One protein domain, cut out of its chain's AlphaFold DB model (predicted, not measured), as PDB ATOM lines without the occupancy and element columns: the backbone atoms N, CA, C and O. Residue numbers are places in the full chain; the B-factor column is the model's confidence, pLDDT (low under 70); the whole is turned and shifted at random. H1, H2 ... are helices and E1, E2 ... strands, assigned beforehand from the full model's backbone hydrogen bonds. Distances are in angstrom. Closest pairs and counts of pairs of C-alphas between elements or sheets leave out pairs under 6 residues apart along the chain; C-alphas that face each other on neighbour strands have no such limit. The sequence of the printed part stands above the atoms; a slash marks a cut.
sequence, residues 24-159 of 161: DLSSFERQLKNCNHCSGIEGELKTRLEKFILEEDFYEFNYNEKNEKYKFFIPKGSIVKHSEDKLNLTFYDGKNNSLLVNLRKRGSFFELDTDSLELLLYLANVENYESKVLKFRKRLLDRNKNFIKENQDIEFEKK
ATOM      1  N   ASP A  24     127.595 136.576 175.487       44.19
ATOM      2  CA  ASP A  24     126.343 137.174 175.054       44.19
ATOM      3  C   ASP A  24     125.385 136.067 174.587       44.19
ATOM      4  O   ASP A  24     125.119 135.886 173.397       44.19
ATOM      5  N   LEU A  25     124.883 135.293 175.557       42.78
ATOM      6  CA  LEU A  25     123.840 134.291 175.348       42.78
ATOM      7  C   LEU A  25     122.607 134.943 174.705       42.78
ATOM      8  O   LEU A  25     121.906 134.298 173.939       42.78
ATOM      9  N   SER A  26     122.398 136.245 174.944       45.50
ATOM     10  CA  SER A  26     121.339 137.029 174.313       45.50
ATOM     11  C   SER A  26     121.587 137.255 172.815       45.50
ATOM     12  O   SER A  26     120.650 137.160 172.028       45.50
ATOM     13  N   SER A  27     122.835 137.459 172.380       44.97
ATOM     14  CA  SER A  27     123.213 137.496 170.959       44.97
ATOM     15  C   SER A  27     123.088 136.127 170.306       44.97
ATOM     16  O   SER A  27     122.615 136.046 169.173       44.97
ATOM     17  N   PHE A  28     123.436 135.054 171.015       50.88
ATOM     18  CA  PHE A  28     123.250 133.694 170.518       50.88
ATOM     19  C   PHE A  28     121.764 133.323 170.393       50.88
ATOM     20  O   PHE A  28     121.314 132.893 169.331       50.88
ATOM     21  N   GLU A  29     120.964 133.605 171.423       51.06
ATOM     22  CA  GLU A  29     119.505 133.489 171.385       51.06
ATOM     23  C   GLU A  29     118.896 134.331 170.267       51.06
ATOM     24  O   GLU A  29     117.973 133.879 169.597       51.06
ATOM     25  N   ARG A  30     119.395 135.552 170.048       52.88
ATOM     26  CA  ARG A  30     118.937 136.436 168.972       52.88
ATOM     27  C   ARG A  30     119.309 135.886 167.598       52.88
ATOM     28  O   ARG A  30     118.509 136.010 166.680       52.88
ATOM     29  N   GLN A  31     120.481 135.269 167.449       50.28
ATOM     30  CA  GLN A  31     120.889 134.597 166.212       50.28
ATOM     31  C   GLN A  31     120.020 133.368 165.920       50.28
ATOM     32  O   GLN A  31     119.581 133.212 164.785       50.28
ATOM     33  N   LEU A  32     119.699 132.558 166.933       51.88
ATOM     34  CA  LEU A  32     118.786 131.421 166.781       51.88
ATOM     35  C   LEU A  32     117.341 131.869 166.505       51.88
ATOM     36  O   LEU A  32     116.704 131.355 165.593       51.88
ATOM     37  N   LYS A  33     116.831 132.871 167.237       53.59
ATOM     38  CA  LYS A  33     115.452 133.378 167.089       53.59
ATOM     39  C   LYS A  33     115.216 134.145 165.785       53.59
ATOM     40  O   LYS A  33     114.106 134.099 165.267       53.59
ATOM     41  N   ASN A  34     116.220 134.853 165.258       49.38
ATOM     42  CA  ASN A  34     116.061 135.706 164.072       49.38
ATOM     43  C   ASN A  34     116.489 135.040 162.758       49.38
ATOM     44  O   ASN A  34     116.428 135.683 161.708       49.38
ATOM     45  N   CYS A  35     116.939 133.783 162.773       49.19
ATOM     46  CA  CYS A  35     117.360 133.126 161.546       49.19
ATOM     47  C   CYS A  35     116.224 132.324 160.901       49.19
ATOM     48  O   CYS A  35     116.068 131.129 161.129       49.19
ATOM     49  N   ASN A  36     115.481 132.968 159.998       44.78
ATOM     50  CA  ASN A  36     114.413 132.343 159.201       44.78
ATOM     51  C   ASN A  36     114.912 131.277 158.186       44.78
ATOM     52  O   ASN A  36     114.116 130.747 157.411       44.78
ATOM     53  N   HIS A  37     116.222 130.980 158.141       42.19
ATOM     54  CA  HIS A  37     116.847 130.051 157.185       42.19
ATOM     55  C   HIS A  37     118.128 129.366 157.726       42.19
ATOM     56  O   HIS A  37     119.075 129.135 156.979       42.19
ATOM     57  N   CYS A  38     118.195 129.048 159.026       48.97
ATOM     58  CA  CYS A  38     119.370 128.405 159.650       48.97
ATOM     59  C   CYS A  38     119.258 126.881 159.811       48.97
ATOM     60  O   CYS A  38     119.881 126.319 160.710       48.97
ATOM     61  N   SER A  39     118.538 126.182 158.927       49.44
ATOM     62  CA  SER A  39     118.405 124.716 159.016       49.44
ATOM     63  C   SER A  39     119.758 123.983 159.047       49.44
ATOM     64  O   SER A  39     119.875 122.940 159.684       49.44
ATOM     65  N   GLY A  40     120.802 124.546 158.423       49.75
ATOM     66  CA  GLY A  40     122.160 123.991 158.447       49.75
ATOM     67  C   GLY A  40     122.942 124.234 159.747       49.75
ATOM     68  O   GLY A  40     123.621 123.329 160.221       49.75
ATOM     69  N   ILE A  41     122.838 125.427 160.347       51.22
ATOM     70  CA  ILE A  41     123.612 125.800 161.549       51.22
ATOM     71  C   ILE A  41     123.000 125.175 162.807       51.22
ATOM     72  O   ILE A  41     123.729 124.681 163.665       51.22
ATOM     73  N   GLU A  42     121.667 125.148 162.899       57.62
ATOM     74  CA  GLU A  42     120.946 124.492 163.997       57.62
ATOM     75  C   GLU A  42     121.205 122.978 163.996       57.62
ATOM     76  O   GLU A  42     121.509 122.401 165.040       57.62
ATOM     77  N   GLY A  43     121.182 122.351 162.812       64.12
ATOM     78  CA  GLY A  43     121.503 120.934 162.639       64.12
ATOM     79  C   GLY A  43     122.946 120.595 163.021       64.12
ATOM     80  O   GLY A  43     123.167 119.660 163.788       64.12
ATOM     81  N   GLU A  44     123.929 121.372 162.551       66.31
ATOM     82  CA  GLU A  44     125.340 121.135 162.882       66.31
ATOM     83  C   GLU A  44     125.614 121.303 164.386       66.31
ATOM     84  O   GLU A  44     126.294 120.470 164.992       66.31
ATOM     85  N   LEU A  45     125.052 122.343 165.007       68.44
ATOM     86  CA  LEU A  45     125.163 122.573 166.446       68.44
ATOM     87  C   LEU A  45     124.523 121.435 167.247       68.44
ATOM     88  O   LEU A  45     125.146 120.917 168.174       68.44
ATOM     89  N   LYS A  46     123.305 121.022 166.878       73.50
ATOM     90  CA  LYS A  46     122.587 119.909 167.510       73.50
ATOM     91  C   LYS A  46     123.416 118.629 167.476       73.50
ATOM     92  O   LYS A  46     123.657 118.041 168.529       73.50
ATOM     93  N   THR A  47     123.920 118.239 166.305       74.50
ATOM     94  CA  THR A  47     124.757 117.039 166.160       74.50
ATOM     95  C   THR A  47     126.038 117.132 166.988       74.50
ATOM     96  O   THR A  47     126.417 116.165 167.647       74.50
ATOM     97  N   ARG A  48     126.702 118.295 167.009       74.12
ATOM     98  CA  ARG A  48     127.909 118.497 167.825       74.12
ATOM     99  C   ARG A  48     127.625 118.392 169.320       74.12
ATOM    100  O   ARG A  48     128.387 117.736 170.022       74.12
ATOM    101  N   LEU A  49     126.545 119.005 169.804       75.56
ATOM    102  CA  LEU A  49     126.152 118.943 171.212       75.56
ATOM    103  C   LEU A  49     125.793 117.518 171.634       75.56
ATOM    104  O   LEU A  49     126.219 117.067 172.693       75.56
ATOM    105  N   GLU A  50     125.050 116.792 170.802       78.62
ATOM    106  CA  GLU A  50     124.700 115.397 171.075       78.62
ATOM    107  C   GLU A  50     125.943 114.509 171.146       78.62
ATOM    108  O   GLU A  50     126.111 113.782 172.129       78.62
ATOM    109  N   LYS A  51     126.853 114.635 170.173       79.94
ATOM    110  CA  LYS A  51     128.139 113.931 170.180       79.94
ATOM    111  C   LYS A  51     128.950 114.257 171.434       79.94
ATOM    112  O   LYS A  51     129.450 113.367 172.115       79.94
ATOM    113  N   PHE A  52     129.028 115.536 171.776       76.94
ATOM    114  CA  PHE A  52     129.751 116.012 172.942       76.94
ATOM    115  C   PHE A  52     129.234 115.390 174.258       76.94
ATOM    116  O   PHE A  52     129.996 114.856 175.065       76.94
ATOM    117  N   ILE A  53     127.916 115.398 174.453       79.94
ATOM    118  CA  ILE A  53     127.248 114.901 175.665       79.94
ATOM    119  C   ILE A  53     127.330 113.379 175.791       79.94
ATOM    120  O   ILE A  53     127.436 112.855 176.905       79.94
ATOM    121  N   LEU A  54     127.237 112.658 174.674       80.25
ATOM    122  CA  LEU A  54     127.001 111.214 174.677       80.25
ATOM    123  C   LEU A  54     128.238 110.389 174.323       80.25
ATOM    124  O   LEU A  54     128.393 109.292 174.856       80.25
ATOM    125  N   GLU A  55     129.117 110.909 173.472       81.31
ATOM    126  CA  GLU A  55     130.162 110.118 172.819       81.31
ATOM    127  C   GLU A  55     131.570 110.554 173.208       81.31
ATOM    128  O   GLU A  55     132.441 109.698 173.314       81.31
ATOM    129  N   GLU A  56     131.807 111.848 173.455       82.50
ATOM    130  CA  GLU A  56     133.174 112.330 173.695       82.50
ATOM    131  C   GLU A  56     133.811 111.659 174.912       82.50
ATOM    132  O   GLU A  56     133.207 111.551 175.987       82.50
ATOM    133  N   ASP A  57     135.048 111.204 174.722       84.69
ATOM    134  CA  ASP A  57     135.848 110.580 175.766       84.69
ATOM    135  C   ASP A  57     136.192 111.582 176.867       84.69
ATOM    136  O   ASP A  57     136.217 112.795 176.659       84.69
ATOM    137  N   PHE A  58     136.532 111.071 178.045       88.69
ATOM    138  CA  PHE A  58     137.052 111.893 179.131       88.69
ATOM    139  C   PHE A  58     138.573 111.799 179.204       88.69
ATOM    140  O   PHE A  58     139.150 110.732 178.991       88.69
ATOM    141  N   TYR A  59     139.222 112.899 179.574       87.38
ATOM    142  CA  TYR A  59     140.649 112.933 179.874       87.38
ATOM    143  C   TYR A  59     140.898 113.431 181.295       87.38
ATOM    144  O   TYR A  59     140.087 114.159 181.871       87.38
ATOM    145  N   GLU A  60     142.020 113.010 181.871       91.62
ATOM    146  CA  GLU A  60     142.426 113.423 183.209       91.62
ATOM    147  C   GLU A  60     142.878 114.890 183.204       91.62
ATOM    148  O   GLU A  60     143.798 115.276 182.482       91.62
ATOM    149  N   PHE A  61     142.251 115.698 184.051       89.62
ATOM    150  CA  PHE A  61     142.577 117.094 184.273       89.62
ATOM    151  C   PHE A  61     143.068 117.299 185.706       89.62
ATOM    152  O   PHE A  61     142.436 116.880 186.681       89.62
ATOM    153  N   ASN A  62     144.217 117.962 185.824       90.19
ATOM    154  CA  ASN A  62     144.827 118.299 187.101       90.19
ATOM    155  C   ASN A  62     144.518 119.760 187.433       90.19
ATOM    156  O   ASN A  62     144.926 120.667 186.708       90.19
ATOM    157  N   TYR A  63     143.824 119.976 188.546       86.31
ATOM    158  CA  TYR A  63     143.457 121.291 189.055       86.31
ATOM    159  C   TYR A  63     144.218 121.575 190.344       86.31
ATOM    160  O   TYR A  63     144.102 120.838 191.322       86.31
ATOM    161  N   ASN A  64     144.985 122.661 190.352       85.81
ATOM    162  CA  ASN A  64     145.697 123.115 191.536       85.81
ATOM    163  C   ASN A  64     145.031 124.389 192.051       85.81
ATOM    164  O   ASN A  64     144.938 125.373 191.319       85.81
ATOM    165  N   GLU A  65     144.621 124.382 193.314       80.62
ATOM    166  CA  GLU A  65     144.083 125.559 193.984       80.62
ATOM    167  C   GLU A  65     144.844 125.801 195.279       80.62
ATOM    168  O   GLU A  65     144.702 125.063 196.255       80.62
ATOM    169  N   LYS A  66     145.655 126.864 195.298       82.94
ATOM    170  CA  LYS A  66     146.546 127.181 196.421       82.94
ATOM    171  C   LYS A  66     147.415 125.961 196.776       82.94
ATOM    172  O   LYS A  66     148.296 125.601 196.002       82.94
ATOM    173  N   ASN A  67     147.144 125.321 197.915       83.00
ATOM    174  CA  ASN A  67     147.891 124.173 198.434       83.00
ATOM    175  C   ASN A  67     147.185 122.829 198.193       83.00
ATOM    176  O   ASN A  67     147.702 121.784 198.586       83.00
ATOM    177  N   GLU A  68     146.011 122.842 197.567       85.62
ATOM    178  CA  GLU A  68     145.216 121.653 197.294       85.62
ATOM    179  C   GLU A  68     145.378 121.232 195.835       85.62
ATOM    180  O   GLU A  68     145.410 122.059 194.919       85.62
ATOM    181  N   LYS A  69     145.482 119.920 195.624       89.81
ATOM    182  CA  LYS A  69     145.595 119.317 194.299       89.81
ATOM    183  C   LYS A  69     144.420 118.388 194.086       89.81
ATOM    184  O   LYS A  69     144.213 117.451 194.854       89.81
ATOM    185  N   TYR A  70     143.687 118.646 193.021       88.94
ATOM    186  CA  TYR A  70     142.539 117.870 192.607       88.94
ATOM    187  C   TYR A  70     142.817 117.243 191.252       88.94
ATOM    188  O   TYR A  70     143.482 117.819 190.389       88.94
ATOM    189  N   LYS A  71     142.273 116.049 191.072       90.81
ATOM    190  CA  LYS A  71     142.322 115.314 189.821       90.81
ATOM    191  C   LYS A  71     140.908 114.879 189.492       90.81
ATOM    192  O   LYS A  71     140.262 114.236 190.317       90.81
ATOM    193  N   PHE A  72     140.440 115.253 188.314       90.62
ATOM    194  CA  PHE A  72     139.122 114.879 187.821       90.62
ATOM    195  C   PHE A  72     139.162 114.663 186.309       90.62
ATOM    196  O   PHE A  72     140.029 115.174 185.609       90.62
ATOM    197  N   PHE A  73     138.239 113.862 185.807       91.00
ATOM    198  CA  PHE A  73     138.029 113.579 184.402       91.00
ATOM    199  C   PHE A  73     137.053 114.591 183.809       91.00
ATOM    200  O   PHE A  73     135.929 114.722 184.297       91.00
ATOM    201  N   ILE A  74     137.460 115.276 182.742       87.38
ATOM    202  CA  ILE A  74     136.596 116.195 181.990       87.38
ATOM    203  C   ILE A  74     136.511 115.769 180.526       87.38
ATOM    204  O   ILE A  74     137.392 115.046 180.050       87.38
ATOM    205  N   PRO A  75     135.449 116.153 179.806       84.19
ATOM    206  CA  PRO A  75     135.276 115.751 178.420       84.19
ATOM    207  C   PRO A  75     136.415 116.282 177.543       84.19
ATOM    208  O   PRO A  75     136.901 117.403 177.711       84.19
ATOM    209  N   LYS A  76     136.866 115.474 176.587       80.38
ATOM    210  CA  LYS A  76     137.914 115.856 175.644       80.38
ATOM    211  C   LYS A  76     137.462 117.061 174.818       80.38
ATOM    212  O   LYS A  76     136.302 117.184 174.442       80.38
ATOM    213  N   GLY A  77     138.391 117.982 174.574       72.81
ATOM    214  CA  GLY A  77     138.089 119.244 173.894       72.81
ATOM    215  C   GLY A  77     137.508 120.337 174.801       72.81
ATOM    216  O   GLY A  77     137.245 121.433 174.309       72.81
ATOM    217  N   SER A  78     137.353 120.091 176.112       76.81
ATOM    218  CA  SER A  78     137.115 121.160 177.088       76.81
ATOM    219  C   SER A  78     138.199 122.233 177.028       76.81
ATOM    220  O   SER A  78     139.392 121.944 177.117       76.81
ATOM    221  N   ILE A  79     137.771 123.490 176.997       76.31
ATOM    222  CA  ILE A  79     138.586 124.641 177.368       76.31
ATOM    223  C   ILE A  79     138.250 124.973 178.818       76.31
ATOM    224  O   ILE A  79     137.117 125.337 179.142       76.31
ATOM    225  N   VAL A  80     139.242 124.864 179.695       79.25
ATOM    226  CA  VAL A  80     139.081 125.191 181.111       79.25
ATOM    227  C   VAL A  80     139.428 126.654 181.343       79.25
ATOM    228  O   VAL A  80     140.516 127.107 180.988       79.25
ATOM    229  N   LYS A  81     138.503 127.400 181.945       79.31
ATOM    230  CA  LYS A  81     138.714 128.784 182.376       79.31
ATOM    231  C   LYS A  81     138.543 128.880 183.885       79.31
ATOM    232  O   LYS A  81     137.687 128.221 184.462       79.31
ATOM    233  N   HIS A  82     139.343 129.726 184.514       75.00
ATOM    234  CA  HIS A  82     139.241 129.999 185.943       75.00
ATOM    235  C   HIS A  82     138.528 131.333 186.146       75.00
ATOM    236  O   HIS A  82     138.851 132.305 185.463       75.00
ATOM    237  N   SER A  83     137.571 131.376 187.069       70.94
ATOM    238  CA  SER A  83     136.884 132.606 187.464       70.94
ATOM    239  C   SER A  83     136.561 132.543 188.949       70.94
ATOM    240  O   SER A  83     135.744 131.722 189.350       70.94
ATOM    241  N   GLU A  84     137.169 133.419 189.750       71.38
ATOM    242  CA  GLU A  84     136.980 133.457 191.210       71.38
ATOM    243  C   GLU A  84     137.137 132.065 191.869       71.38
ATOM    244  O   GLU A  84     138.207 131.463 191.778       71.38
ATOM    245  N   ASP A  85     136.086 131.560 192.523       64.94
ATOM    246  CA  ASP A  85     135.972 130.257 193.194       64.94
ATOM    247  C   ASP A  85     135.421 129.139 192.283       64.94
ATOM    248  O   ASP A  85     135.026 128.063 192.750       64.94
ATOM    249  N   LYS A  86     135.373 129.390 190.969       69.56
ATOM    250  CA  LYS A  86     134.758 128.511 189.973       69.56
ATOM    251  C   LYS A  86     135.746 128.072 188.910       69.56
ATOM    252  O   LYS A  86     136.593 128.831 188.425       69.56
ATOM    253  N   LEU A  87     135.556 126.829 188.490       74.06
ATOM    254  CA  LEU A  87     136.188 126.266 187.318       74.06
ATOM    255  C   LEU A  87     135.141 126.095 186.222       74.06
ATOM    256  O   LEU A  87     134.186 125.334 186.333       74.06
ATOM    257  N   ASN A  88     135.341 126.835 185.146       72.81
ATOM    258  CA  ASN A  88     134.419 126.942 184.036       72.81
ATOM    259  C   ASN A  88     134.862 125.974 182.938       72.81
ATOM    260  O   ASN A  88     135.910 126.170 182.313       72.81
ATOM    261  N   LEU A  89     134.068 124.932 182.694       72.06
ATOM    262  CA  LEU A  89     134.273 124.002 181.591       72.06
ATOM    263  C   LEU A  89     133.511 124.519 180.373       72.06
ATOM    264  O   LEU A  89     132.288 124.431 180.250       72.06
ATOM    265  N   THR A  90     134.275 125.111 179.467       66.94
ATOM    266  CA  THR A  90     133.765 125.643 178.208       66.94
ATOM    267  C   THR A  90     133.985 124.601 177.124       66.94
ATOM    268  O   THR A  90     135.028 123.945 177.105       66.94
ATOM    269  N   PHE A  91     133.047 124.469 176.195       64.12
ATOM    270  CA  PHE A  91     133.233 123.610 175.029       64.12
ATOM    271  C   PHE A  91     133.223 124.467 173.777       64.12
ATOM    272  O   PHE A  91     132.508 125.464 173.686       64.12
ATOM    273  N   TYR A  92     134.084 124.109 172.832       51.28
ATOM    274  CA  TYR A  92     134.242 124.866 171.604       51.28
ATOM    275  C   TYR A  92     133.124 124.494 170.620       51.28
ATOM    276  O   TYR A  92     133.132 123.393 170.071       51.28
ATOM    277  N   ASP A  93     132.168 125.398 170.380       50.62
ATOM    278  CA  ASP A  93     131.076 125.169 169.414       50.62
ATOM    279  C   ASP A  93     131.463 125.478 167.955       50.62
ATOM    280  O   ASP A  93     130.706 125.186 167.032       50.62
ATOM    281  N   GLY A  94     132.675 125.992 167.720       43.09
ATOM    282  CA  GLY A  94     133.187 126.311 166.388       43.09
ATOM    283  C   GLY A  94     133.322 127.802 166.091       43.09
ATOM    284  O   GLY A  94     134.112 128.143 165.213       43.09
ATOM    285  N   LYS A  95     132.614 128.702 166.794       44.81
ATOM    286  CA  LYS A  95     132.767 130.158 166.577       44.81
ATOM    287  C   LYS A  95     132.711 130.999 167.845       44.81
ATOM    288  O   LYS A  95     133.335 132.056 167.861       44.81
ATOM    289  N   ASN A  96     132.047 130.535 168.901       49.06
ATOM    290  CA  ASN A  96     132.025 131.212 170.188       49.06
ATOM    291  C   ASN A  96     132.367 130.220 171.304       49.06
ATOM    292  O   ASN A  96     131.981 129.056 171.307       49.06
ATOM    293  N   ASN A  97     133.156 130.678 172.269       50.06
ATOM    294  CA  ASN A  97     133.452 129.899 173.463       50.06
ATOM    295  C   ASN A  97     132.204 129.898 174.355       50.06
ATOM    296  O   ASN A  97     132.079 130.768 175.216       50.06
ATOM    297  N   SER A  98     131.281 128.967 174.126       55.47
ATOM    298  CA  SER A  98     130.048 128.836 174.903       55.47
ATOM    299  C   SER A  98     130.329 128.049 176.190       55.47
ATOM    300  O   SER A  98     130.818 126.918 176.174       55.47
ATOM    301  N   LEU A  99     130.085 128.688 177.333       57.56
ATOM    302  CA  LEU A  99     130.203 128.108 178.669       57.56
ATOM    303  C   LEU A  99     129.012 127.179 178.869       57.56
ATOM    304  O   LEU A  99     127.887 127.664 178.940       57.56
ATOM    305  N   LEU A 100     129.237 125.867 178.924       72.06
ATOM    306  CA  LEU A 100     128.121 124.920 179.043       72.06
ATOM    307  C   LEU A 100     128.046 124.278 180.427       72.06
ATOM    308  O   LEU A 100     126.963 123.882 180.843       72.06
ATOM    309  N   VAL A 101     129.170 124.168 181.139       81.62
ATOM    310  CA  VAL A 101     129.234 123.452 182.417       81.62
ATOM    311  C   VAL A 101     130.136 124.195 183.397       81.62
ATOM    312  O   VAL A 101     131.270 124.545 183.073       81.62
ATOM    313  N   ASN A 102     129.656 124.392 184.622       84.12
ATOM    314  CA  ASN A 102     130.420 125.015 185.696       84.12
ATOM    315  C   ASN A 102     130.705 124.001 186.802       84.12
ATOM    316  O   ASN A 102     129.830 123.237 187.200       84.12
ATOM    317  N   LEU A 103     131.923 124.035 187.334       87.50
ATOM    318  CA  LEU A 103     132.305 123.339 188.554       87.50
ATOM    319  C   LEU A 103     132.528 124.382 189.648       87.50
ATOM    320  O   LEU A 103     133.441 125.206 189.556       87.50
ATOM    321  N   ARG A 104     131.690 124.364 190.686       86.88
ATOM    322  CA  ARG A 104     131.822 125.265 191.840       86.88
ATOM    323  C   ARG A 104     132.412 124.504 193.010       86.88
ATOM    324  O   ARG A 104     131.915 123.437 193.372       86.88
ATOM    325  N   LYS A 105     133.466 125.037 193.619       86.12
ATOM    326  CA  LYS A 105     134.103 124.363 194.746       86.12
ATOM    327  C   LYS A 105     133.260 124.487 196.015       86.12
ATOM    328  O   LYS A 105     132.785 125.562 196.371       86.12
ATOM    329  N   ARG A 106     133.113 123.374 196.729       88.25
ATOM    330  CA  ARG A 106     132.416 123.248 198.015       88.25
ATOM    331  C   ARG A 106     133.282 122.423 198.964       88.25
ATOM    332  O   ARG A 106     133.172 121.201 199.037       88.25
ATOM    333  N   GLY A 107     134.191 123.093 199.674       86.88
ATOM    334  CA  GLY A 107     135.210 122.405 200.473       86.88
ATOM    335  C   GLY A 107     136.123 121.569 199.573       86.88
ATOM    336  O   GLY A 107     136.671 122.104 198.615       86.88
ATOM    337  N   SER A 108     136.254 120.269 199.847       87.56
ATOM    338  CA  SER A 108     137.034 119.322 199.031       87.56
ATOM    339  C   SER A 108     136.265 118.714 197.848       87.56
ATOM    340  O   SER A 108     136.779 117.816 197.178       87.56
ATOM    341  N   PHE A 109     135.026 119.156 197.615       91.19
ATOM    342  CA  PHE A 109     134.132 118.633 196.583       91.19
ATOM    343  C   PHE A 109     133.764 119.703 195.552       91.19
ATOM    344  O   PHE A 109     133.975 120.896 195.771       91.19
ATOM    345  N   PHE A 110     133.191 119.267 194.431       90.94
ATOM    346  CA  PHE A 110     132.778 120.129 193.326       90.94
ATOM    347  C   PHE A 110     131.301 119.917 193.001       90.94
ATOM    348  O   PHE A 110     130.858 118.806 192.723       90.94
ATOM    349  N   GLU A 111     130.542 121.000 193.039       91.56
ATOM    350  CA  GLU A 111     129.165 121.066 192.564       91.56
ATOM    351  C   GLU A 111     129.177 121.214 191.037       91.56
ATOM    352  O   GLU A 111     129.879 122.080 190.505       91.56
ATOM    353  N   LEU A 112     128.429 120.350 190.347       90.88
ATOM    354  CA  LEU A 112     128.312 120.329 188.892       90.88
ATOM    355  C   LEU A 112     127.054 121.097 188.470       90.88
ATOM    356  O   LEU A 112     125.944 120.642 188.710       90.88
ATOM    357  N   ASP A 113     127.231 122.229 187.800       87.62
ATOM    358  CA  ASP A 113     126.154 123.079 187.280       87.62
ATOM    359  C   ASP A 113     126.088 122.941 185.750       87.62
ATOM    360  O   ASP A 113     127.069 123.180 185.038       87.62
ATOM    361  N   THR A 114     124.926 122.505 185.258       88.75
ATOM    362  CA  THR A 114     124.652 122.194 183.845       88.75
ATOM    363  C   THR A 114     123.504 123.020 183.265       88.75
ATOM    364  O   THR A 114     123.019 122.701 182.181       88.75
ATOM    365  N   ASP A 115     123.073 124.087 183.941       85.12
ATOM    366  CA  ASP A 115     121.887 124.862 183.544       85.12
ATOM    367  C   ASP A 115     122.053 125.489 182.151       85.12
ATOM    368  O   ASP A 115     121.133 125.519 181.332       85.12
ATOM    369  N   SER A 116     123.269 125.959 181.851       81.56
ATOM    370  CA  SER A 116     123.597 126.548 180.545       81.56
ATOM    371  C   SER A 116     123.584 125.504 179.424       81.56
ATOM    372  O   SER A 116     123.126 125.798 178.319       81.56
ATOM    373  N   LEU A 117     124.039 124.278 179.704       84.19
ATOM    374  CA  LEU A 117     123.955 123.157 178.767       84.19
ATOM    375  C   LEU A 117     122.497 122.791 178.479       84.19
ATOM    376  O   LEU A 117     122.129 122.636 177.319       84.19
ATOM    377  N   GLU A 118     121.668 122.675 179.516       87.38
ATOM    378  CA  GLU A 118     120.250 122.345 179.363       87.38
ATOM    379  C   GLU A 118     119.521 123.384 178.504       87.38
ATOM    380  O   GLU A 118     118.848 123.025 177.532       87.38
ATOM    381  N   LEU A 119     119.720 124.671 178.804       80.38
ATOM    382  CA  LEU A 119     119.144 125.770 178.036       80.38
ATOM    383  C   LEU A 119     119.598 125.739 176.574       80.38
ATOM    384  O   LEU A 119     118.779 125.917 175.672       80.38
ATOM    385  N   LEU A 120     120.882 125.480 176.323       76.94
ATOM    386  CA  LEU A 120     121.404 125.411 174.963       76.94
ATOM    387  C   LEU A 120     120.760 124.273 174.162       76.94
ATOM    388  O   LEU A 120     120.369 124.477 173.015       76.94
ATOM    389  N   LEU A 121     120.613 123.092 174.759       80.06
ATOM    390  CA  LEU A 121     119.969 121.955 174.101       80.06
ATOM    391  C   LEU A 121     118.487 122.215 173.821       80.06
ATOM    392  O   LEU A 121     117.987 121.833 172.762       80.06
ATOM    393  N   TYR A 122     117.800 122.886 174.747       80.50
ATOM    394  CA  TYR A 122     116.426 123.333 174.548       80.50
ATOM    395  C   TYR A 122     116.320 124.306 173.365       80.50
ATOM    396  O   TYR A 122     115.476 124.122 172.489       80.50
ATOM    397  N   LEU A 123     117.197 125.315 173.306       74.75
ATOM    398  CA  LEU A 123     117.230 126.303 172.223       74.75
ATOM    399  C   LEU A 123     117.620 125.693 170.869       74.75
ATOM    400  O   LEU A 123     117.124 126.148 169.844       74.75
ATOM    401  N   ALA A 124     118.463 124.657 170.864       73.75
ATOM    402  CA  ALA A 124     118.856 123.898 169.675       73.75
ATOM    403  C   ALA A 124     117.848 122.794 169.284       73.75
ATOM    404  O   ALA A 124     118.159 121.939 168.452       73.75
ATOM    405  N   ASN A 125     116.670 122.765 169.920       76.81
ATOM    406  CA  ASN A 125     115.593 121.816 169.643       76.81
ATOM    407  C   ASN A 125     116.062 120.341 169.655       76.81
ATOM    408  O   ASN A 125     115.749 119.514 168.783       76.81
ATOM    409  N   VAL A 126     116.880 120.007 170.654       81.25
ATOM    410  CA  VAL A 126     117.362 118.648 170.896       81.25
ATOM    411  C   VAL A 126     116.256 117.848 171.575       81.25
ATOM    412  O   VAL A 126     115.789 118.179 172.665       81.25
ATOM    413  N   GLU A 127     115.852 116.743 170.955       86.19
ATOM    414  CA  GLU A 127     114.844 115.862 171.543       86.19
ATOM    415  C   GLU A 127     115.358 115.228 172.835       86.19
ATOM    416  O   GLU A 127     116.514 114.792 172.908       86.19
ATOM    417  N   ASN A 128     114.484 115.127 173.840       90.62
ATOM    418  CA  ASN A 128     114.794 114.534 175.144       90.62
ATOM    419  C   ASN A 128     116.020 115.173 175.829       90.62
ATOM    420  O   ASN A 128     116.797 114.472 176.484       90.62
ATOM    421  N   TYR A 129     116.212 116.488 175.661       87.88
ATOM    422  CA  TYR A 129     117.386 117.198 176.174       87.88
ATOM    423  C   TYR A 129     117.596 117.008 177.685       87.88
ATOM    424  O   TYR A 129     118.720 116.734 178.089       87.88
ATOM    425  N   GLU A 130     116.538 117.033 178.504       92.06
ATOM    426  CA  GLU A 130     116.625 116.819 179.963       92.06
ATOM    427  C   GLU A 130     117.273 115.462 180.293       92.06
ATOM    428  O   GLU A 130     118.219 115.365 181.075       92.06
ATOM    429  N   SER A 131     116.831 114.392 179.619       91.88
ATOM    430  CA  SER A 131     117.418 113.060 179.793       91.88
ATOM    431  C   SER A 131     118.869 113.005 179.309       91.88
ATOM    432  O   SER A 131     119.689 112.324 179.923       91.88
ATOM    433  N   LYS A 132     119.209 113.717 178.229       91.31
ATOM    434  CA  LYS A 132     120.587 113.807 177.725       91.31
ATOM    435  C   LYS A 132     121.506 114.536 178.713       91.31
ATOM    436  O   LYS A 132     122.612 114.052 178.944       91.31
ATOM    437  N   VAL A 133     121.040 115.612 179.354       91.62
ATOM    438  CA  VAL A 133     121.777 116.302 180.430       91.62
ATOM    439  C   VAL A 133     122.036 115.351 181.595       91.62
ATOM    440  O   VAL A 133     123.183 115.213 182.012       91.62
ATOM    441  N   LEU A 134     121.020 114.621 182.065       93.69
ATOM    442  CA  LEU A 134     121.184 113.659 183.162       93.69
ATOM    443  C   LEU A 134     122.141 112.512 182.802       93.69
ATOM    444  O   LEU A 134     122.974 112.126 183.621       93.69
ATOM    445  N   LYS A 135     122.110 112.009 181.558       92.69
ATOM    446  CA  LYS A 135     123.102 111.030 181.072       92.69
ATOM    447  C   LYS A 135     124.520 111.592 181.104       92.69
ATOM    448  O   LYS A 135     125.437 110.896 181.532       92.69
ATOM    449  N   PHE A 136     124.710 112.837 180.674       91.19
ATOM    450  CA  PHE A 136     126.015 113.493 180.715       91.19
ATOM    451  C   PHE A 136     126.513 113.708 182.146       91.19
ATOM    452  O   PHE A 136     127.652 113.350 182.451       91.19
ATOM    453  N   ARG A 137     125.647 114.204 183.037       93.12
ATOM    454  CA  ARG A 137     125.944 114.325 184.470       93.12
ATOM    455  C   ARG A 137     126.353 112.980 185.054       93.12
ATOM    456  O   ARG A 137     127.418 112.894 185.652       93.12
ATOM    457  N   LYS A 138     125.594 111.912 184.788       92.81
ATOM    458  CA  LYS A 138     125.934 110.552 185.227       92.81
ATOM    459  C   LYS A 138     127.328 110.125 184.748       92.81
ATOM    460  O   LYS A 138     128.138 109.695 185.561       92.81
ATOM    461  N   ARG A 139     127.642 110.294 183.454       91.38
ATOM    462  CA  ARG A 139     128.970 109.958 182.895       91.38
ATOM    463  C   ARG A 139     130.104 110.694 183.624       91.38
ATOM    464  O   ARG A 139     131.137 110.086 183.898       91.38
ATOM    465  N   LEU A 140     129.913 111.976 183.947       90.81
ATOM    466  CA  LEU A 140     130.870 112.760 184.733       90.81
ATOM    467  C   LEU A 140     130.975 112.259 186.176       90.81
ATOM    468  O   LEU A 140     132.083 112.039 186.657       90.81
ATOM    469  N   LEU A 141     129.847 112.062 186.857       93.12
ATOM    470  CA  LEU A 141     129.788 111.633 188.256       93.12
ATOM    471  C   LEU A 141     130.401 110.235 188.456       93.12
ATOM    472  O   LEU A 141     131.142 110.026 189.413       93.12
ATOM    473  N   ASP A 142     130.185 109.304 187.521       92.06
ATOM    474  CA  ASP A 142     130.761 107.951 187.561       92.06
ATOM    475  C   ASP A 142     132.300 107.962 187.513       92.06
ATOM    476  O   ASP A 142     132.962 107.085 188.075       92.06
ATOM    477  N   ARG A 143     132.892 108.954 186.836       92.69
ATOM    478  CA  ARG A 143     134.351 109.105 186.707       92.69
ATOM    479  C   ARG A 143     134.958 109.985 187.803       92.69
ATOM    480  O   ARG A 143     136.163 109.905 188.026       92.69
ATOM    481  N   ASN A 144     134.151 110.785 188.503       93.81
ATOM    482  CA  ASN A 144     134.609 111.829 189.421       93.81
ATOM    483  C   ASN A 144     134.011 111.686 190.822       93.81
ATOM    484  O   ASN A 144     132.964 112.243 191.138       93.81
ATOM    485  N   LYS A 145     134.733 110.997 191.712       92.00
ATOM    486  CA  LYS A 145     134.295 110.760 193.104       92.00
ATOM    487  C   LYS A 145     134.197 112.026 193.962       92.00
ATOM    488  O   LYS A 145     133.571 112.008 195.014       92.00
ATOM    489  N   ASN A 146     134.864 113.097 193.548       91.06
ATOM    490  CA  ASN A 146     134.873 114.393 194.220       91.06
ATOM    491  C   ASN A 146     133.738 115.315 193.747       91.06
ATOM    492  O   ASN A 146     133.682 116.461 194.190       91.06
ATOM    493  N   PHE A 147     132.861 114.860 192.850       93.88
ATOM    494  CA  PHE A 147     131.705 115.640 192.416       93.88
ATOM    495  C   PHE A 147     130.492 115.324 193.294       93.88
ATOM    496  O   PHE A 147     130.267 114.178 193.686       93.88
ATOM    497  N   ILE A 148     129.719 116.355 193.620       93.12
ATOM    498  CA  ILE A 148     128.520 116.240 194.451       93.12
ATOM    499  C   ILE A 148     127.372 115.731 193.576       93.12
ATOM    500  O   ILE A 148     127.049 116.352 192.566       93.12
ATOM    501  N   LYS A 149     126.753 114.615 193.977       93.94
ATOM    502  CA  LYS A 149     125.506 114.128 193.372       93.94
ATOM    503  C   LYS A 149     124.316 114.906 193.926       93.94
ATOM    504  O   LYS A 149     124.207 115.081 195.140       93.94
ATOM    505  N   GLU A 150     123.398 115.299 193.057       93.31
ATOM    506  CA  GLU A 150     122.118 115.881 193.451       93.31
ATOM    507  C   GLU A 150     121.005 114.825 193.478       93.31
ATOM    508  O   GLU A 150     121.137 113.729 192.930       93.31
ATOM    509  N   ASN A 151     119.861 115.164 194.079       92.19
ATOM    510  CA  ASN A 151     118.704 114.262 194.139       92.19
ATOM    511  C   ASN A 151     118.244 113.812 192.743       92.19
ATOM    512  O   ASN A 151     117.930 112.641 192.560       92.19
ATOM    513  N   GLN A 152     118.268 114.714 191.755       90.69
ATOM    514  CA  GLN A 152     117.917 114.392 190.370       90.69
ATOM    515  C   GLN A 152     118.849 113.347 189.740       90.69
ATOM    516  O   GLN A 152     118.388 112.504 188.973       90.69
ATOM    517  N   ASP A 153     120.137 113.354 190.102       92.69
ATOM    518  CA  ASP A 153     121.108 112.373 189.616       92.69
ATOM    519  C   ASP A 153     120.806 110.990 190.209       92.69
ATOM    520  O   ASP A 153     120.763 109.992 189.493       92.69
ATOM    521  N   ILE A 154     120.518 110.943 191.514       91.75
ATOM    522  CA  ILE A 154     120.178 109.711 192.240       91.75
ATOM    523  C   ILE A 154     118.859 109.118 191.723       91.75
ATOM    524  O   ILE A 154     118.751 107.911 191.513       91.75
ATOM    525  N   GLU A 155     117.838 109.952 191.526       92.12
ATOM    526  CA  GLU A 155     116.550 109.523 190.973       92.12
ATOM    527  C   GLU A 155     116.673 109.026 189.533       92.12
ATOM    528  O   GLU A 155     115.970 108.094 189.142       92.12
ATOM    529  N   PHE A 156     117.552 109.640 188.739       91.19
ATOM    530  CA  PHE A 156     117.830 109.196 187.384       91.19
ATOM    531  C   PHE A 156     118.520 107.832 187.374       91.19
ATOM    532  O   PHE A 156     118.068 106.952 186.650       91.19
ATOM    533  N   GLU A 157     119.557 107.629 188.193       88.81
ATOM    534  CA  GLU A 157     120.283 106.353 188.288       88.81
ATOM    535  C   GLU A 157     119.350 105.182 188.623       88.81
ATOM    536  O   GLU A 157     119.357 104.180 187.912       88.81
ATOM    537  N   LYS A 158     118.453 105.358 189.602       90.62
ATOM    538  CA  LYS A 158     117.466 104.340 190.010       90.62
ATOM    539  C   LYS A 158     116.505 103.891 188.906       90.62
ATOM    540  O   LYS A 158     115.863 102.861 189.051       90.62
ATOM    541  N   LYS A 159     116.333 104.671 187.833       84.38
ATOM    542  CA  LYS A 159     115.458 104.296 186.704       84.38
ATOM    543  C   LYS A 159     116.116 103.313 185.734       84.38
ATOM    544  O   LYS A 159     115.422 102.797 184.862       84.38
TER     545      LYS A 159
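AT A GLANCE: This is residues 24 to 159 of the 161 residues of an uncharacterized protein of Leptotrichia sp. oral taxon 417 (UniProt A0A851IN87). A strongly twisted sheet of four strands, E3 to E6, and a separate hairpin, E1 and E2, near its E3 edge make a loose, arched wall, with H4 running across the open side between E2 and E6. H2 and H3 pack on H4 towards one end of the domain, H1 lies beyond them, residues 34 to 40, of which 34 belongs to H1 and 39 to 40 belong to H2, stick out, and the short H5 crosses H4. The printed part has 136 residues, with five named helices and six named strands in the order H1 H2 E1 E2 E3 E4 E5 E6 H3 H4 H5; the larger sheet runs E3, E4, E5, E6, and both sheets are antiparallel. The class is mixed, helices and strands. The whole is compact, with a radius of gyration of the C-alphas of 15.5 A, and it spans 51 by 36 by 23 A.

HOW THE PARTS SIT: The larger sheet is a meander, each strand the antiparallel neighbour of the one before: E3, residues 78 to 83, E4, residues 86 to 92, E5, residues 97 to 106, and E6, residues 109 to 113. From edge to edge its strands' lines turn by 72 degrees, and E5 bends by 58 degrees at residue 100. Within hydrogen-bond range are N 81 and O 88 at 2.9 A in the hairpin E3 and E4, N 89 and O 101 at 2.8 A in the hairpin E4 and E5, and N 104 and O 111 at 2.9 A in the hairpin E5 and E6. E1, residues 58 to 65, and E2, residues 68 to 75, form another hairpin, with N 61 and O 72 2.8 A apart. E1 and E3 are near each other, with 5 pairs of C-alphas within 10 A, while E2 and E3 meet only through their link. H3, residues 115 to 123, only grazes the larger sheet with its residues 115 to 121; its closest C-alphas to E5 are Leu 117 and Leu 100, 4.5 A apart. The hub is H4, residues 129 to 143, touching three helices. Its Arg 143 has its C-alpha 6.2 A from that of Phe 73 in E2. H3 and H4 are a helical hairpin, at a tilt of 35.1 degrees, only just steep, opposite ways, with the C-alphas of Leu 121 and Tyr 129 closest at 5.8 A. H2, residues 39 to 54, touches H4 with residues 50 to 54 alone, closest at the C-alphas of Ile 53 and Phe 136, 5.4 A; they run the same way at a shallow tilt of 33 degrees, only just short of steep. H5, residues 151 to 157, touches H4 about perpendicular, at 85 degrees, with the C-alphas of Asp 153 and Leu 134 closest at 6.6 A. H1, residues 25 to 34, is close to H3 but not clearly touching, closest at the C-alphas of Glu 29 and Leu 123, 7.6 A. Every O i to N i+4 pair is within hydrogen-bond range in H1, H2, H3 and H5, and 10 of 11 in H4.

IN THESE COORDINATES: H1 begins at C-alpha 25, (123.840, 134.291, 175.348). H2 is 22.4 A long, E1 21.4 A, E2 22.1 A and H4 21.5 A. E5, 25.5 A, begins at C-alpha 97, (133.452, 129.899, 173.463). H5 ends at C-alpha 157, (120.283, 106.353, 188.288).

THE WHOLE: The two C-alphas farthest apart are those of Asn 36 and Asn 67, 52.2 A. The printed part has no cut and no long link. Residues 147 to 148 pair in parallel with residues 110 to 111 of E6. The mean pLDDT of the printed part is 77.2; residues 24 to 45, 85 to 86 and 90 to 99 are under 70.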